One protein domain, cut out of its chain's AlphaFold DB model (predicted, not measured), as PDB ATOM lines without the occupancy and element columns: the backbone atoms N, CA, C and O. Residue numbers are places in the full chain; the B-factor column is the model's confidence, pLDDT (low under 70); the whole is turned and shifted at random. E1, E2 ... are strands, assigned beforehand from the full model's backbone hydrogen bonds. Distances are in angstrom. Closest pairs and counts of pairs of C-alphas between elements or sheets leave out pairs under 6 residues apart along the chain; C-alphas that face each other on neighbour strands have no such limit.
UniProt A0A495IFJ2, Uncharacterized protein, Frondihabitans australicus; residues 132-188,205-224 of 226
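Overview. This is residues 132 to 188 and 205 to 224 of the 226 residues of an uncharacterized protein of Frondihabitans australicus (UniProt A0A495IFJ2). The domain is a small sandwich that comes near to a barrel: a strongly twisted sheet of four strands, E2 to E5, faces a smaller sheet of three strands, E1, E7 and E6. The edge strands E2 and E6 come together along one side, while E1 and E5 come close more loosely on the other, and the long link of residues 138 to 149 lies at one end. The printed part has 77 residues with no named helix and seven named strands, E1 to E7 in order along the chain, and its class is all strand. The sheets, in the orders E2 - E3 - E4 - E5 and E1 - E7 - E6, are both antiparallel throughout. The whole is compact, with a radius of gyration of the C-alphas of 11.5 A, and rounded, spanning 33 by 28 by 21 A.

Along the chain. In the larger sheet, E2 is residues 150 to 157, the longest strand by residues, with C-alpha 150 at (91.257, -41.912, 171.215); it is 19.0 A from first to last C-alpha and bends by 52 degrees at residue 153. E3 is residues 160 to 165, 16.5 A long. E4 is residues 168 to 174, 19.0 A long. E5 is residues 179 to 183, 13.4 A long. In the smaller sheet, E1 is residues 132 to 137, 14.5 A long, and begins at C-alpha 132 at (83.931, -50.196, 158.631). E6 is residues 208 to 212, 13.3 A long. E7 is residues 218 to 223, 15.9 A long, and ends at C-alpha 223 at (80.658, -45.385, 156.136).

Arrangement. E2, E3, E4 and E5 form a meander, each strand the antiparallel neighbour of the one before, and each step is a hairpin. Between E2 and E3, N 151 and O 164 are 2.8 A apart, within hydrogen-bond range. Between E3 and E4, N 163 and O 170 are 3.0 A apart; between E4 and E5, N 171 and O 182 are 2.8 A apart, both within that range. The edge strands of this sheet are E2 and E5, and its strands' lines turn by 71 degrees from edge to edge. In the other sheet E7 is the inner strand. N 136 of E1 and O 219 of E7 are 2.9 A apart, and N 211 of E6 and O 220 of E7 are 2.8 A apart, both within hydrogen-bond range; E6 and E7 are a hairpin. The two sheets make a sandwich, two sheets face to face, with the facing parts 9.3 A centre to centre and their best planes 26 degrees apart. E2 and E6 have 8 pairs of C-alphas within 8 A, the closest being those of Arg 151 and Thr 212, 6.0 A apart. E1 and E5 have 2 such pairs, the closest being Val 136 and Ala 179, 6.8 A apart. E1 and E4 are near each other, with 5 pairs of C-alphas within 10 A. E2 and E5 are apart, as are, for instance, E4 and E7.

Size, cuts and confidence. The C-alphas farthest apart, those of Gly 141 and Thr 205, are 36.4 A from each other. Residues 189 to 204 are not printed, and C-alphas 188 and 205 are 23.7 A apart across this cut, which lies in the link from E5 to E6. Of the links printed whole, E1 to E2 is long, with 12 residues, and the others are tight. Within that long link, residues 139 to 140 pair with residues 144 to 146, parallel. The mean pLDDT of the printed part is 89.7; residues 186 to 188 and 205 to 206 are under 70.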
ATOM      1  N   VAL A 132      82.539 -50.615 158.421       90.88
ATOM      2  CA  VAL A 132      83.931 -50.196 158.631       90.88
ATOM      3  C   VAL A 132      84.618 -50.195 157.268       90.88
ATOM      4  O   VAL A 132      84.673 -51.233 156.621       90.88
ATOM      5  N   VAL A 133      85.132 -49.048 156.830       92.94
ATOM      6  CA  VAL A 133      85.954 -48.944 155.607       92.94
ATOM      7  C   VAL A 133      87.445 -48.896 155.919       92.94
ATOM      8  O   VAL A 133      88.272 -49.215 155.071       92.94
ATOM      9  N   GLY A 134      87.794 -48.568 157.161       94.12
ATOM     10  CA  GLY A 134      89.156 -48.668 157.648       94.12
ATOM     11  C   GLY A 134      89.261 -48.436 159.146       94.12
ATOM     12  O   GLY A 134      88.294 -48.093 159.828       94.12
ATOM     13  N   SER A 135      90.456 -48.638 159.673       94.94
ATOM     14  CA  SER A 135      90.793 -48.380 161.065       94.94
ATOM     15  C   SER A 135      92.207 -47.833 161.177       94.94
ATOM     16  O   SER A 135      93.097 -48.217 160.420       94.94
ATOM     17  N   VAL A 136      92.404 -46.920 162.123       94.69
ATOM     18  CA  VAL A 136      93.643 -46.158 162.298       94.69
ATOM     19  C   VAL A 136      94.075 -46.148 163.760       94.69
ATOM     20  O   VAL A 136      93.261 -46.351 164.664       94.69
ATOM     21  N   GLY A 137      95.355 -45.855 163.984       93.31
ATOM     22  CA  GLY A 137      95.932 -45.679 165.313       93.31
ATOM     23  C   GLY A 137      96.662 -46.912 165.823       93.31
ATOM     24  O   GLY A 137      97.480 -47.489 165.121       93.31
ATOM     25  N   GLY A 138      96.406 -47.274 167.072       92.44
ATOM     26  CA  GLY A 138      97.105 -48.320 167.813       92.44
ATOM     27  C   GLY A 138      97.790 -47.764 169.060       92.44
ATOM     28  O   GLY A 138      98.001 -46.557 169.208       92.44
ATOM     29  N   PHE A 139      98.145 -48.662 169.975       90.81
ATOM     30  CA  PHE A 139      98.840 -48.296 171.205       90.81
ATOM     31  C   PHE A 139     100.325 -48.012 170.939       90.81
ATOM     32  O   PHE A 139     100.976 -48.715 170.163       90.81
ATOM     33  N   ARG A 140     100.885 -47.014 171.627       87.12
ATOM     34  CA  ARG A 140     102.310 -46.675 171.585       87.12
ATOM     35  C   ARG A 140     103.134 -47.819 172.173       87.12
ATOM     36  O   ARG A 140     103.034 -48.124 173.352       87.12
ATOM     37  N   GLY A 141     103.941 -48.455 171.324       81.94
ATOM     38  CA  GLY A 141     104.661 -49.700 171.631       81.94
ATOM     39  C   GLY A 141     104.016 -50.959 171.038       81.94
ATOM     40  O   GLY A 141     104.642 -52.013 171.023       81.94
ATOM     41  N   LEU A 142     102.802 -50.847 170.490       81.31
ATOM     42  CA  LEU A 142     102.121 -51.871 169.694       81.31
ATOM     43  C   LEU A 142     101.564 -51.244 168.409       81.31
ATOM     44  O   LEU A 142     100.353 -51.194 168.197       81.31
ATOM     45  N   TRP A 143     102.480 -50.795 167.545       74.25
ATOM     46  CA  TRP A 143     102.193 -50.386 166.161       74.25
ATOM     47  C   TRP A 143     101.325 -49.137 165.982       74.25
ATOM     48  O   TRP A 143     100.843 -48.904 164.879       74.25
ATOM     49  N   GLY A 144     101.138 -48.313 167.018       88.06
ATOM     50  CA  GLY A 144     100.420 -47.052 166.854       88.06
ATOM     51  C   GLY A 144     100.953 -45.894 167.691       88.06
ATOM     52  O   GLY A 144     101.901 -46.052 168.460       88.06
ATOM     53  N   PRO A 145     100.371 -44.698 167.519       90.94
ATOM     54  CA  PRO A 145     100.919 -43.480 168.098       90.94
ATOM     55  C   PRO A 145     100.374 -43.156 169.494       90.94
ATOM     56  O   PRO A 145     100.931 -42.281 170.160       90.94
ATOM     57  N   TRP A 146      99.315 -43.820 169.960       92.81
ATOM     58  CA  TRP A 146      98.524 -43.344 171.095       92.81
ATOM     59  C   TRP A 146      98.958 -43.911 172.442       92.81
ATOM     60  O   TRP A 146      99.135 -45.115 172.607       92.81
ATOM     61  N   THR A 147      99.061 -43.047 173.448       91.00
ATOM     62  CA  THR A 147      99.303 -43.444 174.846       91.00
ATOM     63  C   THR A 147      98.012 -43.701 175.623       91.00
ATOM     64  O   THR A 147      98.036 -44.419 176.620       91.00
ATOM     65  N   ALA A 148      96.876 -43.193 175.140       93.00
ATOM     66  CA  ALA A 148      95.541 -43.435 175.684       93.00
ATOM     67  C   ALA A 148      94.538 -43.712 174.546       93.00
ATOM     68  O   ALA A 148      94.802 -43.324 173.409       93.00
ATOM     69  N   PRO A 149      93.401 -44.378 174.809       94.06
ATOM     70  CA  PRO A 149      92.346 -44.542 173.813       94.06
ATOM     71  C   PRO A 149      91.924 -43.193 173.201       94.06
ATOM     72  O   PRO A 149      91.802 -42.206 173.937       94.06
ATOM     73  N   PRO A 150      91.705 -43.124 171.875       94.94
ATOM     74  CA  PRO A 150      91.257 -41.912 171.215       94.94
ATOM     75  C   PRO A 150      89.825 -41.562 171.654       94.94
ATOM     76  O   PRO A 150      89.001 -42.441 171.916       94.94
ATOM     77  N   ARG A 151      89.514 -40.269 171.703       94.88
ATOM     78  CA  ARG A 151      88.214 -39.694 172.074       94.88
ATOM     79  C   ARG A 151      87.959 -38.414 171.279       94.88
ATOM     80  O   ARG A 151      88.850 -37.934 170.586       94.88
ATOM     81  N   GLU A 152      86.756 -37.854 171.407       92.75
ATOM     82  CA  GLU A 152      86.408 -36.516 170.890       92.75
ATOM     83  C   GLU A 152      86.741 -36.328 169.405       92.75
ATOM     84  O   GLU A 152      87.565 -35.506 169.013       92.75
ATOM     85  N   THR A 153      86.098 -37.136 168.566       93.56
ATOM     86  CA  THR A 153      86.288 -37.096 167.116       93.56
ATOM     87  C   THR A 153      85.427 -36.027 166.457       93.56
ATOM     88  O   THR A 153      84.225 -35.957 166.716       93.56
ATOM     89  N   VAL A 154      86.007 -35.277 165.525       93.12
ATOM     90  CA  VAL A 154      85.287 -34.345 164.648       93.12
ATOM     91  C   VAL A 154      85.737 -34.518 163.200       93.12
ATOM     92  O   VAL A 154      86.914 -34.761 162.933       93.12
ATOM     93  N   THR A 155      84.807 -34.374 162.260       93.06
ATOM     94  CA  THR A 155      85.135 -34.279 160.833       93.06
ATOM     95  C   THR A 155      85.424 -32.821 160.490       93.06
ATOM     96  O   THR A 155      84.626 -31.943 160.810       93.06
ATOM     97  N   VAL A 156      86.580 -32.560 159.881       93.31
ATOM     98  CA  VAL A 156      87.033 -31.216 159.483       93.31
ATOM     99  C   VAL A 156      86.702 -30.950 158.015       93.31
ATOM    100  O   VAL A 156      86.271 -29.855 157.665       93.31
ATOM    101  N   ALA A 157      86.903 -31.957 157.168       92.12
ATOM    102  CA  ALA A 157      86.580 -31.979 155.746       92.12
ATOM    103  C   ALA A 157      86.449 -33.450 155.298       92.12
ATOM    104  O   ALA A 157      86.861 -34.332 156.059       92.12
ATOM    105  N   PRO A 158      85.961 -33.745 154.079       91.12
ATOM    106  CA  PRO A 158      85.941 -35.113 153.568       91.12
ATOM    107  C   PRO A 158      87.328 -35.762 153.640       91.12
ATOM    108  O   PRO A 158      88.304 -35.231 153.112       91.12
ATOM    109  N   GLY A 159      87.426 -36.896 154.340       93.75
ATOM    110  CA  GLY A 159      88.698 -37.597 154.565       93.75
ATOM    111  C   GLY A 159      89.641 -36.952 155.587       93.75
ATOM    112  O   GLY A 159      90.706 -37.505 155.845       93.75
ATOM    113  N   VAL A 160      89.274 -35.829 156.210       95.50
ATOM    114  CA  VAL A 160      90.089 -35.148 157.227       95.50
ATOM    115  C   VAL A 160      89.332 -35.081 158.547       95.50
ATOM    116  O   VAL A 160      88.282 -34.451 158.665       95.50
ATOM    117  N   PHE A 161      89.908 -35.687 159.577       95.56
ATOM    118  CA  PHE A 161      89.319 -35.792 160.906       95.56
ATOM    119  C   PHE A 161      90.281 -35.263 161.963       95.56
ATOM    120  O   PHE A 161      91.496 -35.226 161.765       95.56
ATOM    121  N   ARG A 162      89.740 -34.904 163.124       95.50
ATOM    122  CA  ARG A 162      90.520 -34.649 164.337       95.50
ATOM    123  C   ARG A 162      90.011 -35.488 165.490       95.50
ATOM    124  O   ARG A 162      88.827 -35.807 165.541       95.50
ATOM    125  N   LEU A 163      90.915 -35.847 166.391       95.19
ATOM    126  CA  LEU A 163      90.621 -36.584 167.617       95.19
ATOM    127  C   LEU A 163      91.601 -36.200 168.724       95.19
ATOM    128  O   LEU A 163      92.688 -35.691 168.453       95.19
ATOM    129  N   MET A 164      91.245 -36.522 169.962       95.06
ATOM    130  CA  MET A 164      92.125 -36.428 171.123       95.06
ATOM    131  C   MET A 164      92.608 -37.818 171.544       95.06
ATOM    132  O   MET A 164      91.827 -38.761 171.569       95.06
ATOM    133  N   SER A 165      93.872 -37.953 171.938       94.12
ATOM    134  CA  SER A 165      94.407 -39.145 172.614       94.12
ATOM    135  C   SER A 165      95.235 -38.689 173.812       94.12
ATOM    136  O   SER A 165      96.321 -38.134 173.645       94.12
ATOM    137  N   GLY A 166      94.740 -38.934 175.026       91.50
ATOM    138  CA  GLY A 166      95.297 -38.309 176.227       91.50
ATOM    139  C   GLY A 166      95.091 -36.797 176.151       91.50
ATOM    140  O   GLY A 166      93.958 -36.359 175.941       91.50
ATOM    141  N   ASP A 167      96.182 -36.040 176.254       90.75
ATOM    142  CA  ASP A 167      96.201 -34.576 176.115       90.75
ATOM    143  C   ASP A 167      96.670 -34.115 174.722       90.75
ATOM    144  O   ASP A 167      96.820 -32.924 174.470       90.75
ATOM    145  N   GLU A 168      96.918 -35.049 173.799       92.56
ATOM    146  CA  GLU A 168      97.426 -34.748 172.459       92.56
ATOM    147  C   GLU A 168      96.272 -34.665 171.448       92.56
ATOM    148  O   GLU A 168      95.448 -35.581 171.366       92.56
ATOM    149  N   SER A 169      96.244 -33.591 170.651       93.94
ATOM    150  CA  SER A 169      95.357 -33.453 169.490       93.94
ATOM    151  C   SER A 169      96.006 -34.066 168.250       93.94
ATOM    152  O   SER A 169      97.199 -33.876 167.991       93.94
ATOM    153  N   TRP A 170      95.221 -34.805 167.474       95.50
ATOM    154  CA  TRP A 170      95.671 -35.509 166.280       95.50
ATOM    155  C   TRP A 170      94.778 -35.179 165.095       95.50
ATOM    156  O   TRP A 170      93.555 -35.191 165.200       95.50
ATOM    157  N   GLU A 171      95.408 -34.935 163.955       96.06
ATOM    158  CA  GLU A 171      94.780 -34.871 162.646       96.06
ATOM    159  C   GLU A 171      94.953 -36.219 161.944       96.06
ATOM    160  O   GLU A 171      96.044 -36.798 161.929       96.06
ATOM    161  N   VAL A 172      93.865 -36.719 161.370       96.19
ATOM    162  CA  VAL A 172      93.831 -37.940 160.569       96.19
ATOM    163  C   VAL A 172      93.410 -37.550 159.163       96.19
ATOM    164  O   VAL A 172      92.298 -37.067 158.973       96.19
ATOM    165  N   VAL A 173      94.286 -37.774 158.189       96.62
ATOM    166  CA  VAL A 173      93.954 -37.673 156.764       96.62
ATOM    167  C   VAL A 173      93.844 -39.088 156.229       96.62
ATOM    168  O   VAL A 173      94.789 -39.857 156.373       96.62
ATOM    169  N   ALA A 174      92.705 -39.453 155.660       96.75
ATOM    170  CA  ALA A 174      92.434 -40.804 155.201       96.75
ATOM    171  C   ALA A 174      91.616 -40.812 153.912       96.75
ATOM    172  O   ALA A 174      90.820 -39.910 153.650       96.75
ATOM    173  N   ASP A 175      91.798 -41.879 153.150       96.56
ATOM    174  CA  ASP A 175      91.017 -42.198 151.966       96.56
ATOM    175  C   ASP A 175      90.730 -43.706 151.916       96.56
ATOM    176  O   ASP A 175      90.888 -44.426 152.908       96.56
ATOM    177  N   VAL A 176      90.268 -44.176 150.761       95.69
ATOM    178  CA  VAL A 176      89.955 -45.584 150.508       95.69
ATOM    179  C   VAL A 176      91.136 -46.544 150.720       95.69
ATOM    180  O   VAL A 176      90.896 -47.698 151.069       95.69
ATOM    181  N   PHE A 177      92.390 -46.109 150.562       97.00
ATOM    182  CA  PHE A 177      93.572 -46.979 150.610       97.00
ATOM    183  C   PHE A 177      94.407 -46.843 151.872       97.00
ATOM    184  O   PHE A 177      95.061 -47.811 152.264       97.00
ATOM    185  N   GLY A 178      94.420 -45.669 152.499       96.00
ATOM    186  CA  GLY A 178      95.311 -45.430 153.623       96.00
ATOM    187  C   GLY A 178      94.846 -44.355 154.586       96.00
ATOM    188  O   GLY A 178      93.765 -43.769 154.473       96.00
ATOM    189  N   ALA A 179      95.679 -44.130 155.594       95.94
ATOM    190  CA  ALA A 179      95.505 -43.046 156.537       95.94
ATOM    191  C   ALA A 179      96.855 -42.587 157.083       95.94
ATOM    192  O   ALA A 179      97.724 -43.396 157.401       95.94
ATOM    193  N   ARG A 180      96.988 -41.279 157.273       94.38
ATOM    194  CA  ARG A 180      98.131 -40.632 157.903       94.38
ATOM    195  C   ARG A 180      97.678 -39.940 159.178       94.38
ATOM    196  O   ARG A 180      96.699 -39.196 159.170       94.38
ATOM    197  N   LEU A 181      98.418 -40.158 160.263       94.19
ATOM    198  CA  LEU A 181      98.213 -39.465 161.530       94.19
ATOM    199  C   LEU A 181      99.317 -38.434 161.732       94.19
ATOM    200  O   LEU A 181     100.500 -38.755 161.646       94.19
ATOM    201  N   ARG A 182      98.926 -37.205 162.053       93.44
ATOM    202  CA  ARG A 182      99.842 -36.125 162.416       93.44
ATOM    203  C   ARG A 182      99.376 -35.510 163.721       93.44
ATOM    204  O   ARG A 182      98.182 -35.303 163.920       93.44
ATOM    205  N   ARG A 183     100.309 -35.191 164.613       93.31
ATOM    206  CA  ARG A 183      99.979 -34.386 165.787       93.31
ATOM    207  C   ARG A 183      99.559 -32.994 165.312       93.31
ATOM    208  O   ARG A 183     100.275 -32.377 164.524       93.31
ATOM    209  N   ALA A 184      98.383 -32.539 165.725       87.62
ATOM    210  CA  ALA A 184      97.921 -31.198 165.409       87.62
ATOM    211  C   ALA A 184      98.604 -30.200 166.353       87.62
ATOM    212  O   ALA A 184      98.805 -30.501 167.530       87.62
ATOM    213  N   ASP A 185      98.957 -29.024 165.840       79.31
ATOM    214  CA  ASP A 185      99.477 -27.948 166.680       79.31
ATOM    215  C   ASP A 185      98.373 -27.460 167.639       79.31
ATOM    216  O   ASP A 185      97.203 -27.371 167.259       79.31
ATOM    217  N   ASP A 186      98.743 -27.137 168.885       57.66
ATOM    218  CA  ASP A 186      97.831 -26.878 170.020       57.66
ATOM    219  C   ASP A 186      96.803 -25.746 169.800       57.66
ATOM    220  O   ASP A 186      95.861 -25.595 170.578       57.66
ATOM    221  N   ALA A 187      96.931 -24.958 168.728       50.34
ATOM    222  CA  ALA A 187      96.091 -23.796 168.437       50.34
ATOM    223  C   ALA A 187      94.617 -24.125 168.116       50.34
ATOM    224  O   ALA A 187      93.813 -23.220 167.896       50.34
ATOM    225  N   SER A 188      94.226 -25.400 168.058       50.06
ATOM    226  CA  SER A 188      92.833 -25.800 167.830       50.06
ATOM    227  C   SER A 188      92.529 -27.139 168.495       50.06
ATOM    228  O   SER A 188      92.336 -28.152 167.820       50.06
ATOM    229  N   THR A 205      76.474 -34.772 153.576       49.06
ATOM    230  CA  THR A 205      77.394 -35.009 152.449       49.06
ATOM    231  C   THR A 205      78.617 -35.839 152.813       49.06
ATOM    232  O   THR A 205      79.239 -36.402 151.916       49.06
ATOM    233  N   ASP A 206      78.970 -35.952 154.098       57.78
ATOM    234  CA  ASP A 206      80.119 -36.762 154.513       57.78
ATOM    235  C   ASP A 206      79.676 -38.182 154.874       57.78
ATOM    236  O   ASP A 206      79.179 -38.461 155.972       57.78
ATOM    237  N   THR A 207      79.822 -39.089 153.906       80.62
ATOM    238  CA  THR A 207      79.384 -40.484 154.051       80.62
ATOM    239  C   THR A 207      80.242 -41.270 155.040       80.62
ATOM    240  O   THR A 207      79.786 -42.303 155.529       80.62
ATOM    241  N   VAL A 208      81.447 -40.784 155.380       91.75
ATOM    242  CA  VAL A 208      82.378 -41.437 156.309       91.75
ATOM    243  C   VAL A 208      82.608 -40.594 157.562       91.75
ATOM    244  O   VAL A 208      82.863 -39.395 157.502       91.75
ATOM    245  N   ARG A 209      82.545 -41.243 158.727       93.12
ATOM    246  CA  ARG A 209      82.798 -40.641 160.042       93.12
ATOM    247  C   ARG A 209      83.862 -41.427 160.788       93.12
ATOM    248  O   ARG A 209      83.911 -42.650 160.688       93.12
ATOM    249  N   LEU A 210      84.667 -40.737 161.590       95.06
ATOM    250  CA  LEU A 210      85.600 -41.384 162.504       95.06
ATOM    251  C   LEU A 210      84.902 -41.684 163.837       95.06
ATOM    252  O   LEU A 210      84.339 -40.787 164.458       95.06
ATOM    253  N   VAL A 211      84.938 -42.939 164.277       94.88
ATOM    254  CA  VAL A 211      84.282 -43.421 165.500       94.88
ATOM    255  C   VAL A 211      85.312 -44.058 166.421       94.88
ATOM    256  O   VAL A 211      86.181 -44.807 165.983       94.88
ATOM    257  N   THR A 212      85.217 -43.780 167.717       94.38
ATOM    258  CA  THR A 212      86.143 -44.291 168.738       94.38
ATOM    259  C   THR A 212      85.406 -45.106 169.792       94.38
ATOM    260  O   THR A 212      84.182 -45.050 169.909       94.38
ATOM    261  N   SER A 213      86.157 -45.899 170.553       91.31
ATOM    262  CA  SER A 213      85.653 -46.639 171.708       91.31
ATOM    263  C   SER A 213      86.611 -46.440 172.880       91.31
ATOM    264  O   SER A 213      87.819 -46.577 172.684       91.31
ATOM    265  N   PRO A 214      86.114 -46.198 174.107       88.38
ATOM    266  CA  PRO A 214      86.962 -45.920 175.270       88.38
ATOM    267  C   PRO A 214      87.852 -47.105 175.678       88.38
ATOM    268  O   PRO A 214      88.761 -46.946 176.482       88.38
ATOM    269  N   THR A 215      87.588 -48.299 175.144       89.06
ATOM    270  CA  THR A 215      88.338 -49.532 175.439       89.06
ATOM    271  C   THR A 215      89.241 -49.971 174.289       89.06
ATOM    272  O   THR A 215      89.879 -51.020 174.365       89.06
ATOM    273  N   SER A 216      89.300 -49.193 173.207       91.25
ATOM    274  CA  SER A 216      90.064 -49.529 172.014       91.25
ATOM    275  C   SER A 216      91.115 -48.471 171.744       91.25
ATOM    276  O   SER A 216      90.825 -47.286 171.786       91.25
ATOM    277  N   TYR A 217      92.317 -48.903 171.381       93.38
ATOM    278  CA  TYR A 217      93.327 -48.032 170.786       93.38
ATOM    279  C   TYR A 217      93.184 -47.973 169.264       93.38
ATOM    280  O   TYR A 217      94.167 -47.741 168.579       93.38
ATOM    281  N   LEU A 218      91.987 -48.196 168.714       94.50
ATOM    282  CA  LEU A 218      91.685 -47.961 167.302       94.50
ATOM    283  C   LEU A 218      90.574 -46.919 167.172       94.50
ATOM    284  O   LEU A 218      89.637 -46.887 167.973       94.50
ATOM    285  N   ALA A 219      90.677 -46.101 166.131       95.50
ATOM    286  CA  ALA A 219      89.577 -45.301 165.619       95.50
ATOM    287  C   ALA A 219      89.134 -45.894 164.280       95.50
ATOM    288  O   ALA A 219      89.964 -46.292 163.465       95.50
ATOM    289  N   TYR A 220      87.828 -45.981 164.068       95.75
ATOM    290  CA  TYR A 220      87.218 -46.664 162.935       95.75
ATOM    291  C   TYR A 220      86.623 -45.648 161.973       95.75
ATOM    292  O   TYR A 220      85.849 -44.785 162.378       95.75
ATOM    293  N   LEU A 221      86.966 -45.771 160.698       95.38
ATOM    294  CA  LEU A 221      86.340 -45.045 159.605       95.38
ATOM    295  C   LEU A 221      85.065 -45.805 159.238       95.38
ATOM    296  O   LEU A 221      85.121 -46.922 158.719       95.38
ATOM    297  N   MET A 222      83.919 -45.225 159.571       93.31
ATOM    298  CA  MET A 222      82.599 -45.821 159.401       93.31
ATOM    299  C   MET A 222      81.867 -45.121 158.269       93.31
ATOM    300  O   MET A 222      81.623 -43.919 158.352       93.31
ATOM    301  N   ARG A 223      81.478 -45.873 157.242       89.62
ATOM    302  CA  ARG A 223      80.658 -45.385 156.136       89.62
ATOM    303  C   ARG A 223      79.180 -45.676 156.389       89.62
ATOM    304  O   ARG A 223      78.831 -46.811 156.712       89.62
ATOM    305  N   GLY A 224      78.331 -44.658 156.259       81.50
ATOM    306  CA  GLY A 224      76.872 -44.794 156.267       81.50
ATOM    307  C   GLY A 224      76.322 -45.339 154.948       81.50
ATOM    308  O   GLY A 224      77.027 -45.366 153.939       81.50
TER     309      GLY A 224